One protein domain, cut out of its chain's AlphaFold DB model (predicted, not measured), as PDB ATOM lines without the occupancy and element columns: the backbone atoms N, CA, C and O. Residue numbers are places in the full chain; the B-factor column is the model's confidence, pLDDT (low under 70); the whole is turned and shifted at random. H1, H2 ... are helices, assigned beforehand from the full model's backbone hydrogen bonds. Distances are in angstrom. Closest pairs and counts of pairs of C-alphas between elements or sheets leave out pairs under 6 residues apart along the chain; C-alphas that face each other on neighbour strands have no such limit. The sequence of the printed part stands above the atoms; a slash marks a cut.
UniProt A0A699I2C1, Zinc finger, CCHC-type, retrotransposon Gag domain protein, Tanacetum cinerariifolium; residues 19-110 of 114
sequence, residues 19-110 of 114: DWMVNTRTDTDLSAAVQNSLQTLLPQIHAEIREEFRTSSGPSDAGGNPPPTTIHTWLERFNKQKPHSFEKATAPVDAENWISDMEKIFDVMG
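Overview. This is residues 19 to 110 of the 114 residues of the protein "Zinc finger, CCHC-type, retrotransposon Gag domain protein" of Tanacetum cinerariifolium (UniProt A0A699I2C1). One long helix, H1, makes the length of a rod; beyond it the chain swings out at residues 57 to 67 and folds back to two shorter helices, H2 then H3, which meet loosely in a corner. The printed part has 92 residues with three named helices, all helix in class. It is only just extended, close to loose: radius of gyration of the C-alphas 18.6 A, spans 63 by 26 by 21 A.

Arrangement. Start with H1, residues 19 to 55; residues 19 to 44 stand free. H2, residues 71 to 80, is close to H1 but not clearly touching: the closest C-alphas, Ile 49 and Ile 71, are 6.9 A apart. Look next at H3, residues 92 to 109: its residues 105 to 109 alone only just touch H2, with 3 pairs of C-alphas within 8 A, the closest Phe 78 and Ile 105 at 7.4 A. These two stand at a steep tilt of 59 degrees, opposite ways. H1 and H3 are apart. Every O i to N i+4 pair is within hydrogen-bond range in H2 and H3, 31 of 33 in H1.

Along the chain. Find C-alpha 19 at (-40.683, 24.065, -35.781); H1 runs 53.6 A from there. H3 runs 26.2 A to C-alpha 109 at (-59.533, 10.964, -1.996).

Size, cuts and confidence. The printed part has no cut, and both links are long. Find pLDDT under 70 at residues 19 to 27 and 51 to 69.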
ATOM      1  N   ASP A  19     -39.901  24.965 -36.636       59.31
ATOM      2  CA  ASP A  19     -40.683  24.065 -35.781       59.31
ATOM      3  C   ASP A  19     -39.816  23.439 -34.678       59.31
ATOM      4  O   ASP A  19     -40.194  23.455 -33.506       59.31
ATOM      5  N   TRP A  20     -38.582  23.023 -35.011       58.91
ATOM      6  CA  TRP A  20     -37.644  22.531 -33.994       58.91
ATOM      7  C   TRP A  20     -37.321  23.612 -32.961       58.91
ATOM      8  O   TRP A  20     -37.288  23.312 -31.777       58.91
ATOM      9  N   MET A  21     -37.115  24.864 -33.388       56.78
ATOM     10  CA  MET A  21     -36.658  25.956 -32.522       56.78
ATOM     11  C   MET A  21     -37.777  26.475 -31.606       56.78
ATOM     12  O   MET A  21     -37.514  26.864 -30.466       56.78
ATOM     13  N   VAL A  22     -39.027  26.453 -32.084       59.22
ATOM     14  CA  VAL A  22     -40.222  26.745 -31.279       59.22
ATOM     15  C   VAL A  22     -40.467  25.626 -30.266       59.22
ATOM     16  O   VAL A  22     -40.634  25.926 -29.084       59.22
ATOM     17  N   ASN A  23     -40.382  24.357 -30.678       56.94
ATOM     18  CA  ASN A  23     -40.589  23.216 -29.787       56.94
ATOM     19  C   ASN A  23     -39.585  23.194 -28.618       56.94
ATOM     20  O   ASN A  23     -39.989  22.990 -27.476       56.94
ATOM     21  N   THR A  24     -38.297  23.488 -28.851       55.56
ATOM     22  CA  THR A  24     -37.302  23.549 -27.759       55.56
ATOM     23  C   THR A  24     -37.557  24.700 -26.787       55.56
ATOM     24  O   THR A  24     -37.291  24.568 -25.594       55.56
ATOM     25  N   ARG A  25     -38.050  25.847 -27.274       60.09
ATOM     26  CA  ARG A  25     -38.326  27.016 -26.426       60.09
ATOM     27  C   ARG A  25     -39.557  26.789 -25.551       60.09
ATOM     28  O   ARG A  25     -39.510  27.085 -24.363       60.09
ATOM     29  N   THR A  26     -40.611  26.206 -26.115       62.34
ATOM     30  CA  THR A  26     -41.828  25.851 -25.376       62.34
ATOM     31  C   THR A  26     -41.566  24.760 -24.335       62.34
ATOM     32  O   THR A  26     -42.056  24.870 -23.215       62.34
ATOM     33  N   ASP A  27     -40.736  23.761 -24.650       64.62
ATOM     34  CA  ASP A  27     -40.312  22.726 -23.695       64.62
ATOM     35  C   ASP A  27     -39.452  23.303 -22.552       64.62
ATOM     36  O   ASP A  27     -39.634  22.954 -21.386       64.62
ATOM     37  N   THR A  28     -38.582  24.274 -22.860       73.31
ATOM     38  CA  THR A  28     -37.770  24.982 -21.855       73.31
ATOM     39  C   THR A  28     -38.634  25.809 -20.901       73.31
ATOM     40  O   THR A  28     -38.432  25.749 -19.687       73.31
ATOM     41  N   ASP A  29     -39.614  26.550 -21.426       80.50
ATOM     42  CA  ASP A  29     -40.529  27.360 -20.612       80.50
ATOM     43  C   ASP A  29     -41.453  26.474 -19.754       80.50
ATOM     44  O   ASP A  29     -41.690  26.776 -18.581       80.50
ATOM     45  N   LEU A  30     -41.911  25.335 -20.292       77.38
ATOM     46  CA  LEU A  30     -42.684  24.341 -19.543       77.38
ATOM     47  C   LEU A  30     -41.850  23.699 -18.427       77.38
ATOM     48  O   LEU A  30     -42.305  23.608 -17.288       77.38
ATOM     49  N   SER A  31     -40.610  23.306 -18.722       75.81
ATOM     50  CA  SER A  31     -39.677  22.742 -17.742       75.81
ATOM     51  C   SER A  31     -39.377  23.735 -16.615       75.81
ATOM     52  O   SER A  31     -39.417  23.376 -15.435       75.81
ATOM     53  N   ALA A  32     -39.184  25.016 -16.946       83.25
ATOM     54  CA  ALA A  32     -39.004  26.078 -15.961       83.25
ATOM     55  C   ALA A  32     -40.257  26.295 -15.095       83.25
ATOM     56  O   ALA A  32     -40.139  26.503 -13.884       83.25
ATOM     57  N   ALA A  33     -41.457  26.223 -15.676       79.38
ATOM     58  CA  ALA A  33     -42.710  26.323 -14.930       79.38
ATOM     59  C   ALA A  33     -42.894  25.138 -13.967       79.38
ATOM     60  O   ALA A  33     -43.190  25.347 -12.792       79.38
ATOM     61  N   VAL A  34     -42.646  23.905 -14.424       77.75
ATOM     62  CA  VAL A  34     -42.703  22.701 -13.579       77.75
ATOM     63  C   VAL A  34     -41.679  22.779 -12.446       77.75
ATOM     64  O   VAL A  34     -42.021  22.507 -11.294       77.75
ATOM     65  N   GLN A  35     -40.444  23.207 -12.727       84.69
ATOM     66  CA  GLN A  35     -39.428  23.370 -11.687       84.69
ATOM     67  C   GLN A  35     -39.807  24.431 -10.649       84.69
ATOM     68  O   GLN A  35     -39.684  24.164  -9.454       84.69
ATOM     69  N   ASN A  36     -40.314  25.595 -11.068       76.88
ATOM     70  CA  ASN A  36     -40.760  26.641 -10.141       76.88
ATOM     71  C   ASN A  36     -41.938  26.181  -9.269       76.88
ATOM     72  O   ASN A  36     -41.966  26.451  -8.064       76.88
ATOM     73  N   SER A  37     -42.881  25.440  -9.856       73.12
ATOM     74  CA  SER A  37     -44.004  24.843  -9.129       73.12
ATOM     75  C   SER A  37     -43.513  23.855  -8.072       73.12
ATOM     76  O   SER A  37     -43.863  23.980  -6.900       73.12
ATOM     77  N   LEU A  38     -42.625  22.925  -8.437       81.81
ATOM     78  CA  LEU A  38     -42.064  21.951  -7.494       81.81
ATOM     79  C   LEU A  38     -41.236  22.616  -6.389       81.81
ATOM     80  O   LEU A  38     -41.343  22.234  -5.222       81.81
ATOM     81  N   GLN A  39     -40.451  23.639  -6.727       80.19
ATOM     82  CA  GLN A  39     -39.645  24.385  -5.761       80.19
ATOM     83  C   GLN A  39     -40.509  25.133  -4.736       80.19
ATOM     84  O   GLN A  39     -40.079  25.335  -3.602       80.19
ATOM     85  N   THR A  40     -41.736  25.496  -5.114       76.44
ATOM     86  CA  THR A  40     -42.706  26.177  -4.245       76.44
ATOM     87  C   THR A  40     -43.550  25.196  -3.429       76.44
ATOM     88  O   THR A  40     -43.889  25.481  -2.279       76.44
ATOM     89  N   LEU A  41     -43.871  24.027  -3.988       76.00
ATOM     90  CA  LEU A  41     -44.711  23.016  -3.340       76.00
ATOM     91  C   LEU A  41     -43.945  22.186  -2.304       76.00
ATOM     92  O   LEU A  41     -44.469  21.915  -1.224       76.00
ATOM     93  N   LEU A  42     -42.687  21.827  -2.575       81.75
ATOM     94  CA  LEU A  42     -41.891  20.996  -1.662       81.75
ATOM     95  C   LEU A  42     -41.729  21.603  -0.252       81.75
ATOM     96  O   LEU A  42     -41.915  20.871   0.725       81.75
ATOM     97  N   PRO A  43     -41.437  22.911  -0.082       81.62
ATOM     98  CA  PRO A  43     -41.371  23.533   1.240       81.62
ATOM     99  C   PRO A  43     -42.709  23.546   1.986       81.62
ATOM    100  O   PRO A  43     -42.702  23.419   3.211       81.62
ATOM    101  N   GLN A  44     -43.831  23.687   1.271       73.44
ATOM    102  CA  GLN A  44     -45.178  23.690   1.853       73.44
ATOM    103  C   GLN A  44     -45.533  22.306   2.387       73.44
ATOM    104  O   GLN A  44     -45.843  22.174   3.567       73.44
ATOM    105  N   ILE A  45     -45.317  21.273   1.573       75.25
ATOM    106  CA  ILE A  45     -45.483  19.874   1.980       75.25
ATOM    107  C   ILE A  45     -44.585  19.564   3.187       75.25
ATOM    108  O   ILE A  45     -45.031  18.991   4.177       75.25
ATOM    109  N   HIS A  46     -43.322  20.009   3.173       80.06
ATOM    110  CA  HIS A  46     -42.415  19.847   4.316       80.06
ATOM    111  C   HIS A  46     -42.892  20.565   5.587       80.06
ATOM    112  O   HIS A  46     -42.632  20.083   6.691       80.06
ATOM    113  N   ALA A  47     -43.509  21.741   5.468       72.25
ATOM    114  CA  ALA A  47     -44.031  22.481   6.613       72.25
ATOM    115  C   ALA A  47     -45.280  21.809   7.190       72.25
ATOM    116  O   ALA A  47     -45.370  21.654   8.405       72.25
ATOM    117  N   GLU A  48     -46.172  21.342   6.322       71.12
ATOM    118  CA  GLU A  48     -47.398  20.640   6.690       71.12
ATOM    119  C   GLU A  48     -47.095  19.315   7.407       71.12
ATOM    120  O   GLU A  48     -47.613  19.079   8.498       71.12
ATOM    121  N   ILE A  49     -46.110  18.544   6.917       72.50
ATOM    122  CA  ILE A  49     -45.593  17.347   7.610       72.50
ATOM    123  C   ILE A  49     -45.076  17.677   9.015       72.50
ATOM    124  O   ILE A  49     -45.340  16.945   9.970       72.50
ATOM    125  N   ARG A  50     -44.321  18.772   9.172       71.25
ATOM    126  CA  ARG A  50     -43.766  19.149  10.481       71.25
ATOM    127  C   ARG A  50     -44.845  19.574  11.470       71.25
ATOM    128  O   ARG A  50     -44.743  19.219  12.644       71.25
ATOM    129  N   GLU A  51     -45.834  20.341  11.032       66.69
ATOM    130  CA  GLU A  51     -46.893  20.837  11.916       66.69
ATOM    131  C   GLU A  51     -47.863  19.725  12.329       66.69
ATOM    132  O   GLU A  51     -48.292  19.677  13.484       66.69
ATOM    133  N   GLU A  52     -48.108  18.748  11.461       63.84
ATOM    134  CA  GLU A  52     -48.880  17.559  11.815       63.84
ATOM    135  C   GLU A  52     -48.160  16.660  12.834       63.84
ATOM    136  O   GLU A  52     -48.760  16.181  13.802       63.84
ATOM    137  N   PHE A  53     -46.845  16.469  12.691       61.12
ATOM    138  CA  PHE A  53     -46.058  15.728  13.686       61.12
ATOM    139  C   PHE A  53     -46.015  16.438  15.044       61.12
ATOM    140  O   PHE A  53     -45.962  15.794  16.090       61.12
ATOM    141  N   ARG A  54     -46.059  17.775  15.043       62.34
ATOM    142  CA  ARG A  54     -46.107  18.585  16.268       62.34
ATOM    143  C   ARG A  54     -47.465  18.532  16.958       62.34
ATOM    144  O   ARG A  54     -47.512  18.503  18.184       62.34
ATOM    145  N   THR A  55     -48.558  18.501  16.199       55.22
ATOM    146  CA  THR A  55     -49.928  18.496  16.745       55.22
ATOM    147  C   THR A  55     -50.412  17.101  17.137       55.22
ATOM    148  O   THR A  55     -51.147  16.969  18.112       55.22
ATOM    149  N   SER A  56     -49.933  16.045  16.472       57.03
ATOM    150  CA  SER A  56     -50.216  14.649  16.851       57.03
ATOM    151  C   SER A  56     -49.532  14.196  18.155       57.03
ATOM    152  O   SER A  56     -49.888  13.157  18.706       57.03
ATOM    153  N   SER A  57     -48.591  14.986  18.687       53.09
ATOM    154  CA  SER A  57     -47.880  14.722  19.948       53.09
ATOM    155  C   SER A  57     -48.571  15.299  21.203       53.09
ATOM    156  O   SER A  57     -48.060  15.109  22.310       53.09
ATOM    157  N   GLY A  58     -49.698  16.009  21.071       59.06
ATOM    158  CA  GLY A  58     -50.447  16.574  22.203       59.06
ATOM    159  C   GLY A  58     -51.571  15.650  22.707       59.06
ATOM    160  O   GLY A  58     -52.188  14.964  21.893       59.06
ATOM    161  N   PRO A  59     -51.882  15.620  24.023       52.59
ATOM    162  CA  PRO A  59     -52.985  14.815  24.550       52.59
ATOM    163  C   PRO A  59     -54.309  15.307  23.947       52.59
ATOM    164  O   PRO A  59     -54.713  16.449  24.160       52.59
ATOM    165  N   SER A  60     -54.946  14.462  23.134       57.28
ATOM    166  CA  SER A  60     -56.119  14.833  22.342       57.28
ATOM    167  C   SER A  60     -57.401  14.649  23.155       57.28
ATOM    168  O   SER A  60     -57.952  13.555  23.220       57.28
ATOM    169  N   ASP A  61     -57.855  15.736  23.774       56.94
ATOM    170  CA  ASP A  61     -59.216  15.915  24.290       56.94
ATOM    171  C   ASP A  61     -59.713  17.297  23.828       56.94
ATOM    172  O   ASP A  61     -59.612  18.287  24.549       56.94
ATOM    173  N   ALA A  62     -60.202  17.406  22.589       52.34
ATOM    174  CA  ALA A  62     -61.019  18.543  22.152       52.34
ATOM    175  C   ALA A  62     -61.778  18.190  20.868       52.34
ATOM    176  O   ALA A  62     -61.189  17.877  19.837       52.34
ATOM    177  N   GLY A  63     -63.106  18.209  20.963       52.19
ATOM    178  CA  GLY A  63     -64.005  17.757  19.913       52.19
ATOM    179  C   GLY A  63     -64.202  18.713  18.735       52.19
ATOM    180  O   GLY A  63     -63.842  19.886  18.756       52.19
ATOM    181  N   GLY A  64     -64.901  18.181  17.731       45.31
ATOM    182  CA  GLY A  64     -65.826  18.954  16.902       45.31
ATOM    183  C   GLY A  64     -65.401  19.296  15.476       45.31
ATOM    184  O   GLY A  64     -66.257  19.751  14.728       45.31
ATOM    185  N   ASN A  65     -64.160  19.046  15.061       44.78
ATOM    186  CA  ASN A  65     -63.797  19.052  13.638       44.78
ATOM    187  C   ASN A  65     -63.455  17.624  13.197       44.78
ATOM    188  O   ASN A  65     -62.831  16.903  13.984       44.78
ATOM    189  N   PRO A  66     -63.832  17.183  11.976       49.25
ATOM    190  CA  PRO A  66     -63.190  16.009  11.408       49.25
ATOM    191  C   PRO A  66     -61.684  16.298  11.428       49.25
ATOM    192  O   PRO A  66     -61.291  17.402  11.035       49.25
ATOM    193  N   PRO A  67     -60.849  15.388  11.955       54.84
ATOM    194  CA  PRO A  67     -59.413  15.607  11.980       54.84
ATOM    195  C   PRO A  67     -58.975  16.022  10.572       54.84
ATOM    196  O   PRO A  67     -59.405  15.354   9.621       54.84
ATOM    197  N   PRO A  68     -58.163  17.089  10.411       56.84
ATOM    198  CA  PRO A  68     -57.425  17.283   9.170       56.84
ATOM    199  C   PRO A  68     -56.860  15.920   8.802       56.84
ATOM    200  O   PRO A  68     -56.337  15.244   9.692       56.84
ATOM    201  N   THR A  69     -57.086  15.453   7.572       59.28
ATOM    202  CA  THR A  69     -56.632  14.121   7.173       59.28
ATOM    203  C   THR A  69     -55.130  14.094   7.393       59.28
ATOM    204  O   THR A  69     -54.387  14.658   6.600       59.28
ATOM    205  N   THR A  70     -54.698  13.511   8.510       70.19
ATOM    206  CA  THR A  70     -53.289  13.448   8.877       70.19
ATOM    207  C   THR A  70     -52.579  12.772   7.711       70.19
ATOM    208  O   THR A  70     -53.110  11.804   7.179       70.19
ATOM    209  N   ILE A  71     -51.441  13.263   7.243       71.56
ATOM    210  CA  ILE A  71     -50.549  12.678   6.245       71.56
ATOM    211  C   ILE A  71     -50.424  11.173   6.446       71.56
ATOM    212  O   ILE A  71     -50.427  10.444   5.465       71.56
ATOM    213  N   HIS A  72     -50.414  10.674   7.684       70.56
ATOM    214  CA  HIS A  72     -50.515   9.234   7.943       70.56
ATOM    215  C   HIS A  72     -51.823   8.603   7.431       70.56
ATOM    216  O   HIS A  72     -51.778   7.606   6.715       70.56
ATOM    217  N   THR A  73     -52.977   9.187   7.749       76.50
ATOM    218  CA  THR A  73     -54.297   8.777   7.234       76.50
ATOM    219  C   THR A  73     -54.407   8.976   5.720       76.50
ATOM    220  O   THR A  73     -54.946   8.118   5.021       76.50
ATOM    221  N   TRP A  74     -53.900  10.090   5.193       80.88
ATOM    222  CA  TRP A  74     -53.907  10.396   3.768       80.88
ATOM    223  C   TRP A  74     -53.045   9.392   3.003       80.88
ATOM    224  O   TRP A  74     -53.519   8.790   2.047       80.88
ATOM    225  N   LEU A  75     -51.829   9.117   3.483       81.81
ATOM    226  CA  LEU A  75     -50.911   8.138   2.910       81.81
ATOM    227  C   LEU A  75     -51.454   6.711   3.034       81.81
ATOM    228  O   LEU A  75     -51.275   5.910   2.119       81.81
ATOM    229  N   GLU A  76     -52.139   6.367   4.128       82.50
ATOM    230  CA  GLU A  76     -52.803   5.067   4.259       82.50
ATOM    231  C   GLU A  76     -53.903   4.908   3.202       82.50
ATOM    232  O   GLU A  76     -53.968   3.882   2.524       82.50
ATOM    233  N   ARG A  77     -54.748   5.926   3.018       81.62
ATOM    234  CA  ARG A  77     -55.812   5.911   2.007       81.62
ATOM    235  C   ARG A  77     -55.251   5.939   0.579       81.62
ATOM    236  O   ARG A  77     -55.701   5.150  -0.244       81.62
ATOM    237  N   PHE A  78     -54.222   6.740   0.308       83.88
ATOM    238  CA  PHE A  78     -53.516   6.762  -0.975       83.88
ATOM    239  C   PHE A  78     -52.918   5.387  -1.300       83.88
ATOM    240  O   PHE A  78     -53.150   4.843  -2.375       83.88
ATOM    241  N   ASN A  79     -52.253   4.738  -0.340       84.94
ATOM    242  CA  ASN A  79     -51.739   3.379  -0.527       84.94
ATOM    243  C   ASN A  79     -52.848   2.335  -0.740       84.94
ATOM    244  O   ASN A  79     -52.640   1.374  -1.484       84.94
ATOM    245  N   LYS A  80     -54.039   2.501  -0.140       88.25
ATOM    246  CA  LYS A  80     -55.196   1.622  -0.411       88.25
ATOM    247  C   LYS A  80     -55.662   1.711  -1.866       88.25
ATOM    248  O   LYS A  80     -56.108   0.695  -2.395       88.25
ATOM    249  N   GLN A  81     -55.502   2.868  -2.512       85.38
ATOM    250  CA  GLN A  81     -55.816   3.052  -3.933       85.38
ATOM    251  C   GLN A  81     -54.805   2.371  -4.868       85.38
ATOM    252  O   GLN A  81     -55.085   2.242  -6.054       85.38
ATOM    253  N   LYS A  82     -53.671   1.879  -4.339       87.75
ATOM    254  CA  LYS A  82     -52.604   1.195  -5.094       87.75
ATOM    255  C   LYS A  82     -52.193   1.965  -6.361       87.75
ATOM    256  O   LYS A  82     -52.276   1.409  -7.457       87.75
ATOM    257  N   PRO A  83     -51.746   3.223  -6.210       87.44
ATOM    258  CA  PRO A  83     -51.311   4.051  -7.324       87.44
ATOM    259  C   PRO A  83     -50.233   3.340  -8.138       87.44
ATOM    260  O   PRO A  83     -49.305   2.746  -7.579       87.44
ATOM    261  N   HIS A  84     -50.344   3.408  -9.462       87.25
ATOM    262  CA  HIS A  84     -49.321   2.857 -10.333       87.25
ATOM    263  C   HIS A  84     -48.029   3.680 -10.232       87.25
ATOM    264  O   HIS A  84     -48.039   4.903 -10.389       87.25
ATOM    265  N   SER A  85     -46.900   3.014  -9.988       86.19
ATOM    266  CA  SER A  85     -45.586   3.654 -10.035       86.19
ATOM    267  C   SER A  85     -45.258   4.090 -11.460       86.19
ATOM    268  O   SER A  85     -45.336   3.286 -12.383       86.19
ATOM    269  N   PHE A  86     -44.824   5.335 -11.632       87.00
ATOM    270  CA  PHE A  86     -44.279   5.788 -12.906       87.00
ATOM    271  C   PHE A  86     -42.825   5.342 -13.044       87.00
ATOM    272  O   PHE A  86     -41.992   5.696 -12.211       87.00
ATOM    273  N   GLU A  87     -42.508   4.585 -14.092       86.12
ATOM    274  CA  GLU A  87     -41.123   4.217 -14.413       86.12
ATOM    275  C   GLU A  87     -40.598   5.050 -15.585       86.12
ATOM    276  O   GLU A  87     -39.624   5.791 -15.456       86.12
ATOM    277  N   LYS A  88     -41.263   4.938 -16.740       86.19
ATOM    278  CA  LYS A  88     -40.931   5.653 -17.970       86.19
ATOM    279  C   LYS A  88     -42.108   5.583 -18.940       86.19
ATOM    280  O   LYS A  88     -42.716   4.529 -19.093       86.19
ATOM    281  N   ALA A  89     -42.355   6.668 -19.665       88.56
ATOM    282  CA  ALA A  89     -43.252   6.668 -20.817       88.56
ATOM    283  C   ALA A  89     -42.485   6.314 -22.105       88.56
ATOM    284  O   ALA A  89     -41.390   6.835 -22.347       88.56
ATOM    285  N   THR A  90     -43.043   5.424 -22.930       89.44
ATOM    286  CA  THR A  90     -42.494   5.088 -24.259       89.44
ATOM    287  C   THR A  90     -43.162   5.869 -25.385       89.44
ATOM    288  O   THR A  90     -42.536   6.108 -26.417       89.44
ATOM    289  N   ALA A  91     -44.390   6.322 -25.155       92.25
ATOM    290  CA  ALA A  91     -45.131   7.258 -25.980       92.25
ATOM    291  C   ALA A  91     -45.810   8.319 -25.089       92.25
ATOM    292  O   ALA A  91     -46.087   8.043 -23.922       92.25
ATOM    293  N   PRO A  92     -46.127   9.517 -25.619       88.12
ATOM    294  CA  PRO A  92     -46.809  10.566 -24.852       88.12
ATOM    295  C   PRO A  92     -48.117  10.101 -24.194       88.12
ATOM    296  O   PRO A  92     -48.383  10.435 -23.044       88.12
ATOM    297  N   VAL A  93     -48.869   9.235 -24.882       89.62
ATOM    298  CA  VAL A  93     -50.121   8.651 -24.378       89.62
ATOM    299  C   VAL A  93     -49.930   7.833 -23.093       89.62
ATOM    300  O   VAL A  93     -50.833   7.765 -22.267       89.62
ATOM    301  N   ASP A  94     -48.751   7.239 -22.880       87.50
ATOM    302  CA  ASP A  94     -48.462   6.472 -21.661       87.50
ATOM    303  C   ASP A  94     -48.363   7.403 -20.444       87.50
ATOM    304  O   ASP A  94     -48.841   7.070 -19.359       87.50
ATOM    305  N   ALA A  95     -47.772   8.589 -20.631       89.12
ATOM    306  CA  ALA A  95     -47.696   9.611 -19.593       89.12
ATOM    307  C   ALA A  95     -49.079  10.209 -19.303       89.12
ATOM    308  O   ALA A  95     -49.452  10.329 -18.141       89.12
ATOM    309  N   GLU A  96     -49.862  10.517 -20.343       91.50
ATOM    310  CA  GLU A  96     -51.237  11.022 -20.196       91.50
ATOM    311  C   GLU A  96     -52.134  10.033 -19.441       91.50
ATOM    312  O   GLU A  96     -52.875  10.426 -18.539       91.50
ATOM    313  N   ASN A  97     -52.021   8.740 -19.757       90.50
ATOM    314  CA  ASN A  97     -52.754   7.686 -19.062       90.50
ATOM    315  C   ASN A  97     -52.363   7.594 -17.580       90.50
ATOM    316  O   ASN A  97     -53.243   7.439 -16.736       90.50
ATOM    317  N   TRP A  98     -51.070   7.708 -17.255       91.94
ATOM    318  CA  TRP A  98     -50.607   7.701 -15.864       91.94
ATOM    319  C   TRP A  98     -51.080   8.935 -15.082       91.94
ATOM    320  O   TRP A  98     -51.541   8.799 -13.950       91.94
ATOM    321  N   ILE A  99     -51.031  10.124 -15.695       90.38
ATOM    322  CA  ILE A  99     -51.542  11.364 -15.090       90.38
ATOM    323  C   ILE A  99     -53.048  11.238 -14.828       90.38
ATOM    324  O   ILE A  99     -53.493  11.487 -13.711       90.38
ATOM    325  N   SER A 100     -53.816  10.751 -15.808       92.06
ATOM    326  CA  SER A 100     -55.261  10.522 -15.658       92.06
ATOM    327  C   SER A 100     -55.599   9.503 -14.562       92.06
ATOM    328  O   SER A 100     -56.647   9.600 -13.923       92.06
ATOM    329  N   ASP A 101     -54.759   8.484 -14.358       89.69
ATOM    330  CA  ASP A 101     -54.935   7.508 -13.275       89.69
ATOM    331  C   ASP A 101     -54.691   8.150 -11.902       89.69
ATOM    332  O   ASP A 101     -55.475   7.961 -10.973       89.69
ATOM    333  N   MET A 102     -53.658   8.990 -11.795       88.44
ATOM    334  CA  MET A 102     -53.368   9.750 -10.579       88.44
ATOM    335  C   MET A 102     -54.476  10.750 -10.236       88.44
ATOM    336  O   MET A 102     -54.907  10.793  -9.085       88.44
ATOM    337  N   GLU A 103     -54.995  11.501 -11.210       87.50
ATOM    338  CA  GLU A 103     -56.109  12.441 -11.007       87.50
ATOM    339  C   GLU A 103     -57.349  11.742 -10.432       87.50
ATOM    340  O   GLU A 103     -57.914  12.196  -9.438       87.50
ATOM    341  N   LYS A 104     -57.707  10.562 -10.954       87.94
ATOM    342  CA  LYS A 104     -58.819   9.760 -10.410       87.94
ATOM    343  C   LYS A 104     -58.594   9.338  -8.961       87.94
ATOM    344  O   LYS A 104     -59.551   9.227  -8.195       87.94
ATOM    345  N   ILE A 105     -57.349   9.061  -8.573       86.44
ATOM    346  CA  ILE A 105     -57.011   8.726  -7.186       86.44
ATOM    347  C   ILE A 105     -57.219   9.947  -6.288       86.44
ATOM    348  O   ILE A 105     -57.804   9.800  -5.215       86.44
ATOM    349  N   PHE A 106     -56.806  11.139  -6.725       83.06
ATOM    350  CA  PHE A 106     -57.040  12.383  -5.987       83.06
ATOM    351  C   PHE A 106     -58.534  12.724  -5.865       83.06
ATOM    352  O   PHE A 106     -58.978  13.075  -4.768       83.06
ATOM    353  N   ASP A 107     -59.321  12.507  -6.922       83.00
ATOM    354  CA  ASP A 107     -60.780  12.686  -6.904       83.00
ATOM    355  C   ASP A 107     -61.457  11.771  -5.871       83.00
ATOM    356  O   ASP A 107     -62.265  12.221  -5.057       83.00
ATOM    357  N   VAL A 108     -61.101  10.479  -5.849       81.69
ATOM    358  CA  VAL A 108     -61.629   9.513  -4.861       81.69
ATOM    359  C   VAL A 108     -61.221   9.887  -3.435       81.69
ATOM    360  O   VAL A 108     -61.966   9.642  -2.484       81.69
ATOM    361  N   MET A 109     -60.042  10.485  -3.278       77.00
ATOM    362  CA  MET A 109     -59.533  10.964  -1.996       77.00
ATOM    363  C   MET A 109     -60.226  12.243  -1.506       77.00
ATOM    364  O   MET A 109     -60.083  12.577  -0.327       77.00
ATOM    365  N   GLY A 110     -60.986  12.933  -2.367       70.69
ATOM    366  CA  GLY A 110     -61.610  14.219  -2.051       70.69
ATOM    367  C   GLY A 110     -60.585  15.334  -1.837       70.69
ATOM    368  O   GLY A 110     -60.850  16.276  -1.093       70.69
TER     369      GLY A 110